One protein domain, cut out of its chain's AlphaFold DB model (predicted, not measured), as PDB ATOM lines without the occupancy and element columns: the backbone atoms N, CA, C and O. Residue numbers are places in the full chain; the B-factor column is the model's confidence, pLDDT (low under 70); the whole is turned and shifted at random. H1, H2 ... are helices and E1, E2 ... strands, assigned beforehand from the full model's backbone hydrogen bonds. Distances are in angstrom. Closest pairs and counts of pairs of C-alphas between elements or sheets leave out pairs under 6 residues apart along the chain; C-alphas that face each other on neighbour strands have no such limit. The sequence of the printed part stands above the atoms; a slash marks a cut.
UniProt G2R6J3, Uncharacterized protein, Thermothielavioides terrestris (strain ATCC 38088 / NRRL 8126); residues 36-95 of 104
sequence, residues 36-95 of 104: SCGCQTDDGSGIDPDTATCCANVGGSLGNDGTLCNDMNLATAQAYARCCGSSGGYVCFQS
ATOM      1  N   SER A  36      16.885   9.363  88.103       83.12
ATOM      2  CA  SER A  36      17.567   9.542  89.373       83.12
ATOM      3  C   SER A  36      18.992   9.040  89.236       83.12
ATOM      4  O   SER A  36      19.192   7.857  88.981       83.12
ATOM      5  N   CYS A  37      19.985   9.908  89.379       81.44
ATOM      6  CA  CYS A  37      21.385   9.552  89.170       81.44
ATOM      7  C   CYS A  37      22.246   9.864  90.390       81.44
ATOM      8  O   CYS A  37      22.002  10.825  91.116       81.44
ATOM      9  N   GLY A  38      23.271   9.042  90.577       83.00
ATOM     10  CA  GLY A  38      24.316   9.198  91.577       83.00
ATOM     11  C   GLY A  38      25.685   9.038  90.937       83.00
ATOM     12  O   GLY A  38      25.838   8.292  89.965       83.00
ATOM     13  N   CYS A  39      26.672   9.761  91.455       82.62
ATOM     14  CA  CYS A  39      28.059   9.460  91.135       82.62
ATOM     15  C   CYS A  39      28.424   8.183  91.889       82.62
ATOM     16  O   CYS A  39      28.031   8.016  93.045       82.62
ATOM     17  N   GLN A  40      29.123   7.265  91.236       78.94
ATOM     18  CA  GLN A  40      29.618   6.059  91.887       78.94
ATOM     19  C   GLN A  40      31.108   6.250  92.158       78.94
ATOM     20  O   GLN A  40      31.812   6.771  91.298       78.94
ATOM     21  N   THR A  41      31.575   5.846  93.338       71.94
ATOM     22  CA  THR A  41      33.010   5.849  93.659       71.94
ATOM     23  C   THR A  41      33.765   4.935  92.690       71.94
ATOM     24  O   THR A  41      33.236   3.867  92.384       71.94
ATOM     25  N   ASP A  42      35.001   5.268  92.306       67.50
ATOM     26  CA  ASP A  42      35.882   4.447  91.440       67.50
ATOM     27  C   ASP A  42      35.947   2.951  91.796       67.50
ATOM     28  O   ASP A  42      36.072   2.102  90.917       67.50
ATOM     29  N   ASP A  43      35.835   2.606  93.079       68.38
ATOM     30  CA  ASP A  43      35.887   1.220  93.557       68.38
ATOM     31  C   ASP A  43      34.538   0.473  93.420       68.38
ATOM     32  O   ASP A  43      34.407  -0.690  93.786       68.38
ATOM     33  N   GLY A  44      33.484   1.151  92.953       65.44
ATOM     34  CA  GLY A  44      32.109   0.634  92.890       65.44
ATOM     35  C   GLY A  44      31.456   0.388  94.258       65.44
ATOM     36  O   GLY A  44      30.317  -0.070  94.335       65.44
ATOM     37  N   SER A  45      32.170   0.710  95.339       67.31
ATOM     38  CA  SER A  45      31.805   0.426  96.728       67.31
ATOM     39  C   SER A  45      30.643   1.275  97.261       67.31
ATOM     40  O   SER A  45      30.058   0.935  98.291       67.31
ATOM     41  N   GLY A  46      30.274   2.366  96.582       70.88
ATOM     42  CA  GLY A  46      29.147   3.192  96.993       70.88
ATOM     43  C   GLY A  46      28.906   4.421  96.127       70.88
ATOM     44  O   GLY A  46      29.457   4.579  95.037       70.88
ATOM     45  N   ILE A  47      28.034   5.287  96.635       72.38
ATOM     46  CA  ILE A  47      27.728   6.583  96.037       72.38
ATOM     47  C   ILE A  47      28.791   7.581  96.480       72.38
ATOM     48  O   ILE A  47      29.057   7.733  97.672       72.38
ATOM     49  N   ASP A  48      29.381   8.259  95.505       74.81
ATOM     50  CA  ASP A  48      30.408   9.259  95.734       74.81
ATOM     51  C   ASP A  48      29.793  10.556  96.303       74.81
ATOM     52  O   ASP A  48      28.731  10.987  95.826       74.81
ATOM     53  N   PRO A  49      30.423  11.196  97.307       69.38
ATOM     54  CA  PRO A  49      29.940  12.450  97.885       69.38
ATOM     55  C   PRO A  49      29.845  13.614  96.882       69.38
ATOM     56  O   PRO A  49      29.060  14.537  97.121       69.38
ATOM     57  N   ASP A  50      30.545  13.570  95.738       74.25
ATOM     58  CA  ASP A  50      30.386  14.554  94.654       74.25
ATOM     59  C   ASP A  50      28.985  14.525  94.024       74.25
ATOM     60  O   ASP A  50      28.595  15.458  93.324       74.25
ATOM     61  N   THR A  51      28.167  13.514  94.333       76.50
ATOM     62  CA  THR A  51      26.765  13.435  93.901       76.50
ATOM     63  C   THR A  51      25.975  14.699  94.233       76.50
ATOM     64  O   THR A  51      25.231  15.212  93.392       76.50
ATOM     65  N   ALA A  52      26.152  15.256  95.435       76.38
ATOM     66  CA  ALA A  52      25.468  16.483  95.836       76.38
ATOM     67  C   ALA A  52      25.966  17.707  95.052       76.38
ATOM     68  O   ALA A  52      25.161  18.506  94.566       76.38
ATOM     69  N   THR A  53      27.283  17.814  94.875       80.06
ATOM     70  CA  THR A  53      27.932  18.888  94.115       80.06
ATOM     71  C   THR A  53      27.500  18.865  92.651       80.06
ATOM     72  O   THR A  53      27.072  19.888  92.112       80.06
ATOM     73  N   CYS A  54      27.540  17.695  92.015       79.62
ATOM     74  CA  CYS A  54      27.114  17.507  90.634       79.62
ATOM     75  C   CYS A  54      25.623  17.785  90.451       79.62
ATOM     76  O   CYS A  54      25.252  18.458  89.492       79.62
ATOM     77  N   CYS A  55      24.777  17.348  91.388       79.81
ATOM     78  CA  CYS A  55      23.336  17.601  91.358       79.81
ATOM     79  C   CYS A  55      23.017  19.101  91.398       79.81
ATOM     80  O   CYS A  55      22.200  19.592  90.620       79.81
ATOM     81  N   ALA A  56      23.716  19.847  92.259       78.94
ATOM     82  CA  ALA A  56      23.581  21.297  92.337       78.94
ATOM     83  C   ALA A  56      24.084  22.005  91.066       78.94
ATOM     84  O   ALA A  56      23.508  23.012  90.656       78.94
ATOM     85  N   ASN A  57      25.131  21.473  90.425       77.38
ATOM     86  CA  ASN A  57      25.737  22.068  89.229       77.38
ATOM     87  C   ASN A  57      24.911  21.871  87.952       77.38
ATOM     88  O   ASN A  57      24.903  22.745  87.088       77.38
ATOM     89  N   VAL A  58      24.225  20.733  87.809       74.44
ATOM     90  CA  VAL A  58      23.422  20.458  86.602       74.44
ATOM     91  C   VAL A  58      22.078  21.182  86.591       74.44
ATOM     92  O   VAL A  58      21.507  21.366  85.519       74.44
ATOM     93  N   GLY A  59      21.635  21.666  87.753       59.72
ATOM     94  CA  GLY A  59      20.591  22.675  87.879       59.72
ATOM     95  C   GLY A  59      19.161  22.190  87.614       59.72
ATOM     96  O   GLY A  59      18.880  21.359  86.753       59.72
ATOM     97  N   GLY A  60      18.233  22.784  88.364       53.97
ATOM     98  CA  GLY A  60      16.792  22.538  88.308       53.97
ATOM     99  C   GLY A  60      16.211  22.366  89.709       53.97
ATOM    100  O   GLY A  60      16.959  22.239  90.676       53.97
ATOM    101  N   SER A  61      14.881  22.334  89.829       55.62
ATOM    102  CA  SER A  61      14.170  21.901  91.048       55.62
ATOM    103  C   SER A  61      14.338  20.391  91.289       55.62
ATOM    104  O   SER A  61      13.363  19.678  91.507       55.62
ATOM    105  N   LEU A  62      15.568  19.898  91.165       68.94
ATOM    106  CA  LEU A  62      15.943  18.503  91.318       68.94
ATOM    107  C   LEU A  62      15.937  18.164  92.806       68.94
ATOM    108  O   LEU A  62      16.509  18.894  93.620       68.94
ATOM    109  N   GLY A  63      15.292  17.060  93.172       64.50
ATOM    110  CA  GLY A  63      15.329  16.567  94.544       64.50
ATOM    111  C   GLY A  63      16.685  15.933  94.847       64.50
ATOM    112  O   GLY A  63      17.092  15.013  94.147       64.50
ATOM    113  N   ASN A  64      17.380  16.371  95.896       74.19
ATOM    114  CA  ASN A  64      18.604  15.718  96.366       74.19
ATOM    115  C   ASN A  64      18.346  15.052  97.724       74.19
ATOM    116  O   ASN A  64      18.048  15.743  98.695       74.19
ATOM    117  N   ASP A  65      18.473  13.727  97.783       67.62
ATOM    118  CA  ASP A  65      18.286  12.945  99.021       67.62
ATOM    119  C   ASP A  65      19.628  12.648  99.731       67.62
ATOM    120  O   ASP A  65      19.789  11.680 100.466       67.62
ATOM    121  N   GLY A  66      20.674  13.419  99.428       65.50
ATOM    122  CA  GLY A  66      22.055  13.206  99.881       65.50
ATOM    123  C   GLY A  66      22.799  12.089  99.143       65.50
ATOM    124  O   GLY A  66      24.024  12.105  99.088       65.50
ATOM    125  N   THR A  67      22.066  11.157  98.531       69.44
ATOM    126  CA  THR A  67      22.622   9.953  97.890       69.44
ATOM    127  C   THR A  67      22.348   9.905  96.386       69.44
ATOM    128  O   THR A  67      23.106   9.332  95.615       69.44
ATOM    129  N   LEU A  68      21.251  10.505  95.932       78.88
ATOM    130  CA  LEU A  68      20.886  10.557  94.521       78.88
ATOM    131  C   LEU A  68      20.310  11.933  94.210       78.88
ATOM    132  O   LEU A  68      19.619  12.538  95.034       78.88
ATOM    133  N   CYS A  69      20.591  12.397  93.003       81.88
ATOM    134  CA  CYS A  69      19.875  13.491  92.378       81.88
ATOM    135  C   CYS A  69      18.646  12.901  91.681       81.88
ATOM    136  O   CYS A  69      18.794  11.945  90.926       81.88
ATOM    137  N   ASN A  70      17.457  13.423  91.945       81.75
ATOM    138  CA  ASN A  70      16.173  12.962  91.414       81.75
ATOM    139  C   ASN A  70      15.566  14.022  90.491       81.75
ATOM    140  O   ASN A  70      16.051  15.150  90.426       81.75
ATOM    141  N   ASP A  71      14.486  13.663  89.797       76.44
ATOM    142  CA  ASP A  71      13.731  14.588  88.941       76.44
ATOM    143  C   ASP A  71      14.515  15.114  87.726       76.44
ATOM    144  O   ASP A  71      14.180  16.143  87.140       76.44
ATOM    145  N   MET A  72      15.556  14.391  87.297       78.00
ATOM    146  CA  MET A  72      16.348  14.790  86.136       78.00
ATOM    147  C   MET A  72      15.667  14.383  84.839       78.00
ATOM    148  O   MET A  72      15.239  13.245  84.675       78.00
ATOM    149  N   ASN A  73      15.650  15.287  83.867       79.31
ATOM    150  CA  ASN A  73      15.393  14.904  82.485       79.31
ATOM    151  C   ASN A  73      16.654  14.269  81.868       79.31
ATOM    152  O   ASN A  73      17.748  14.310  82.437       79.31
ATOM    153  N   LEU A  74      16.518  13.706  80.670       77.06
ATOM    154  CA  LEU A  74      17.626  13.044  79.980       77.06
ATOM    155  C   LEU A  74      18.849  13.956  79.752       77.06
ATOM    156  O   LEU A  74      19.983  13.490  79.847       77.06
ATOM    157  N   ALA A  75      18.644  15.232  79.417       78.31
ATOM    158  CA  ALA A  75      19.743  16.163  79.156       78.31
ATOM    159  C   ALA A  75      20.513  16.485  80.446       78.31
ATOM    160  O   ALA A  75      21.745  16.469  80.455       78.31
ATOM    161  N   THR A  76      19.789  16.693  81.545       79.31
ATOM    162  CA  THR A  76      20.352  16.893  82.881       79.31
ATOM    163  C   THR A  76      21.093  15.646  83.356       79.31
ATOM    164  O   THR A  76      22.211  15.760  83.843       79.31
ATOM    165  N   ALA A  77      20.539  14.450  83.133       78.88
ATOM    166  CA  ALA A  77      21.195  13.189  83.476       78.88
ATOM    167  C   ALA A  77      22.502  12.971  82.686       78.88
ATOM    168  O   ALA A  77      23.495  12.515  83.249       78.88
ATOM    169  N   GLN A  78      22.549  13.348  81.404       80.00
ATOM    170  CA  GLN A  78      23.791  13.303  80.618       80.00
ATOM    171  C   GLN A  78      24.827  14.326  81.100       80.00
ATOM    172  O   GLN A  78      26.017  14.017  81.168       80.00
ATOM    173  N   ALA A  79      24.398  15.542  81.451       81.19
ATOM    174  CA  ALA A  79      25.284  16.541  82.051       81.19
ATOM    175  C   ALA A  79      25.825  16.065  83.409       81.19
ATOM    176  O   ALA A  79      27.007  16.237  83.704       81.19
ATOM    177  N   TYR A  80      24.981  15.393  84.191       80.31
ATOM    178  CA  TYR A  80      25.326  14.816  85.485       80.31
ATOM    179  C   TYR A  80      26.356  13.694  85.339       80.31
ATOM    180  O   TYR A  80      27.378  13.704  86.020       80.31
ATOM    181  N   ALA A  81      26.160  12.792  84.376       78.19
ATOM    182  CA  ALA A  81      27.120  11.740  84.054       78.19
ATOM    183  C   ALA A  81      28.506  12.299  83.684       78.19
ATOM    184  O   ALA A  81      29.524  11.747  84.091       78.19
ATOM    185  N   ARG A  82      28.563  13.432  82.969       78.50
ATOM    186  CA  ARG A  82      29.834  14.117  82.664       78.50
ATOM    187  C   ARG A  82      30.493  14.732  83.894       78.50
ATOM    188  O   ARG A  82      31.717  14.761  83.951       78.50
ATOM    189  N   CYS A  83      29.706  15.208  84.855       80.31
ATOM    190  CA  CYS A  83      30.225  15.695  86.130       80.31
ATOM    191  C   CYS A  83      30.858  14.547  86.937       80.31
ATOM    192  O   CYS A  83      32.017  14.645  87.330       80.31
ATOM    193  N   CYS A  84      30.159  13.412  87.061       76.12
ATOM    194  CA  CYS A  84      30.668  12.221  87.752       76.12
ATOM    195  C   CYS A  84      31.798  11.491  87.010       76.12
ATOM    196  O   CYS A  84      32.527  10.713  87.617       76.12
ATOM    197  N   GLY A  85      31.953  11.704  85.698       64.94
ATOM    198  CA  GLY A  85      32.979  11.054  84.874       64.94
ATOM    199  C   GLY A  85      34.422  11.361  85.294       64.94
ATOM    200  O   GLY A  85      35.338  10.707  84.806       64.94
ATOM    201  N   SER A  86      34.626  12.318  86.207       60.41
ATOM    202  CA  SER A  86      35.926  12.566  86.845       60.41
ATOM    203  C   SER A  86      36.194  11.689  88.084       60.41
ATOM    204  O   SER A  86      37.336  11.661  88.529       60.41
ATOM    205  N   SER A  87      35.187  10.974  88.612       54.59
ATOM    206  CA  SER A  87      35.210  10.296  89.929       54.59
ATOM    207  C   SER A  87      34.919   8.783  89.889       54.59
ATOM    208  O   SER A  87      34.561   8.201  90.910       54.59
ATOM    209  N   GLY A  88      35.016   8.146  88.714       57.16
ATOM    210  CA  GLY A  88      34.991   6.679  88.612       57.16
ATOM    211  C   GLY A  88      33.731   6.037  88.041       57.16
ATOM    212  O   GLY A  88      33.724   4.844  87.741       57.16
ATOM    213  N   GLY A  89      32.680   6.820  87.795       69.31
ATOM    214  CA  GLY A  89      31.484   6.347  87.107       69.31
ATOM    215  C   GLY A  89      30.213   7.044  87.564       69.31
ATOM    216  O   GLY A  89      30.193   7.844  88.498       69.31
ATOM    217  N   TYR A  90      29.111   6.738  86.892       76.06
ATOM    218  CA  TYR A  90      27.790   7.220  87.270       76.06
ATOM    219  C   TYR A  90      26.789   6.075  87.177       76.06
ATOM    220  O   TYR A  90      26.917   5.175  86.345       76.06
ATOM    221  N   VAL A  91      25.769   6.131  88.021       76.94
ATOM    222  CA  VAL A  91      24.615   5.240  87.946       76.94
ATOM    223  C   VAL A  91      23.367   6.082  87.804       76.94
ATOM    224  O   VAL A  91      23.134   6.987  88.597       76.94
ATOM    225  N   CYS A  92      22.570   5.791  86.780       75.44
ATOM    226  CA  CYS A  92      21.271   6.414  86.573       75.44
ATOM    227  C   CYS A  92      20.181   5.349  86.622       75.44
ATOM    228  O   CYS A  92      20.168   4.400  85.837       75.44
ATOM    229  N   PHE A  93      19.237   5.552  87.525       75.25
ATOM    230  CA  PHE A  93      18.002   4.806  87.644       75.25
ATOM    231  C   PHE A  93      16.899   5.563  86.920       75.25
ATOM    232  O   PHE A  93      16.824   6.790  86.936       75.25
ATOM    233  N   GLN A  94      16.037   4.813  86.254       72.06
ATOM    234  CA  GLN A  94      14.897   5.376  85.555       72.06
ATOM    235  C   GLN A  94      13.691   5.269  86.471       72.06
ATOM    236  O   GLN A  94      13.400   4.184  86.972       72.06
ATOM    237  N   SER A  95      12.966   6.366  86.657       64.69
ATOM    238  CA  SER A  95      11.743   6.356  87.469       64.69
ATOM    239  C   SER A  95      10.590   5.643  86.754       64.69
ATOM    240  O   SER A  95       9.573   5.323  87.362       64.69
TER     241      SER A  95
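What this domain is: This is residues 36 to 95 of the 104 residues of an uncharacterized protein of Thermothielavioides terrestris (strain ATCC 38088 / NRRL 8126) (UniProt G2R6J3). A short two-stranded ribbon, E1 and E3, packs on helix H2, and a second helix, H1, packs on H2 and on E1, the strand nearest the middle. Strand E2 lies beside the beginning of E1, and the loops holding Asp 43 and Ser 61 reach to opposite ends of the long axis. The printed part has 60 residues, with two named helices and three named strands in the order E1, H1, E2, H2, E3; the sheet E1 - E3 is antiparallel and the class is mixed, helices and strands. The whole is compact, with a radius of gyration of the C-alphas of 9.9 A and spans of 29 by 20 by 20 A.

Where its parts are: E1, residues 36 to 39, begins at C-alpha 36 (17.567, 9.542, 89.373) and is 10.6 A long. E3, residues 90 to 94, is 13.1 A long and ends at C-alpha 94 (14.897, 5.376, 85.555). H2, residues 74 to 84, measures 15.2 A, and H1, residues 50 to 58, 12.2 A. E2, residues 69 to 72, measures 7.3 A.

How they stand to each other: E1 and E3 are antiparallel at 170 degrees; N 36 and O 93, 2.8 A, and N 93 and O 36, 2.7 A, are within hydrogen-bond range. The closest C-alphas of H2 and E3 are those of Ala 81 and Tyr 90, 5.6 A. H1 and H2 touch, closest at the C-alphas of Cys 54 and Cys 83, 5.8 A, with a steep tilt of 44 degrees, opposite ways. The closest C-alphas of E1 and H1 are those of Cys 39 and Thr 51, 5.0 A. E2 pairs with no named strand; its closest C-alpha to E1 is that of Asn 70, 4.2 A from that of Ser 36. H1 and E3 are apart. In H1 and H2 every O i to N i+4 pair is within hydrogen-bond range.

The domain as a whole: The two C-alphas farthest apart, those of Asp 43 and Ser 61, are 30.1 A apart. The printed part has no cut and no long link. Mean pLDDT of the printed part is 73.4; 19 residues are under 70, among them 42 to 45, 59 to 63 and 85 to 89.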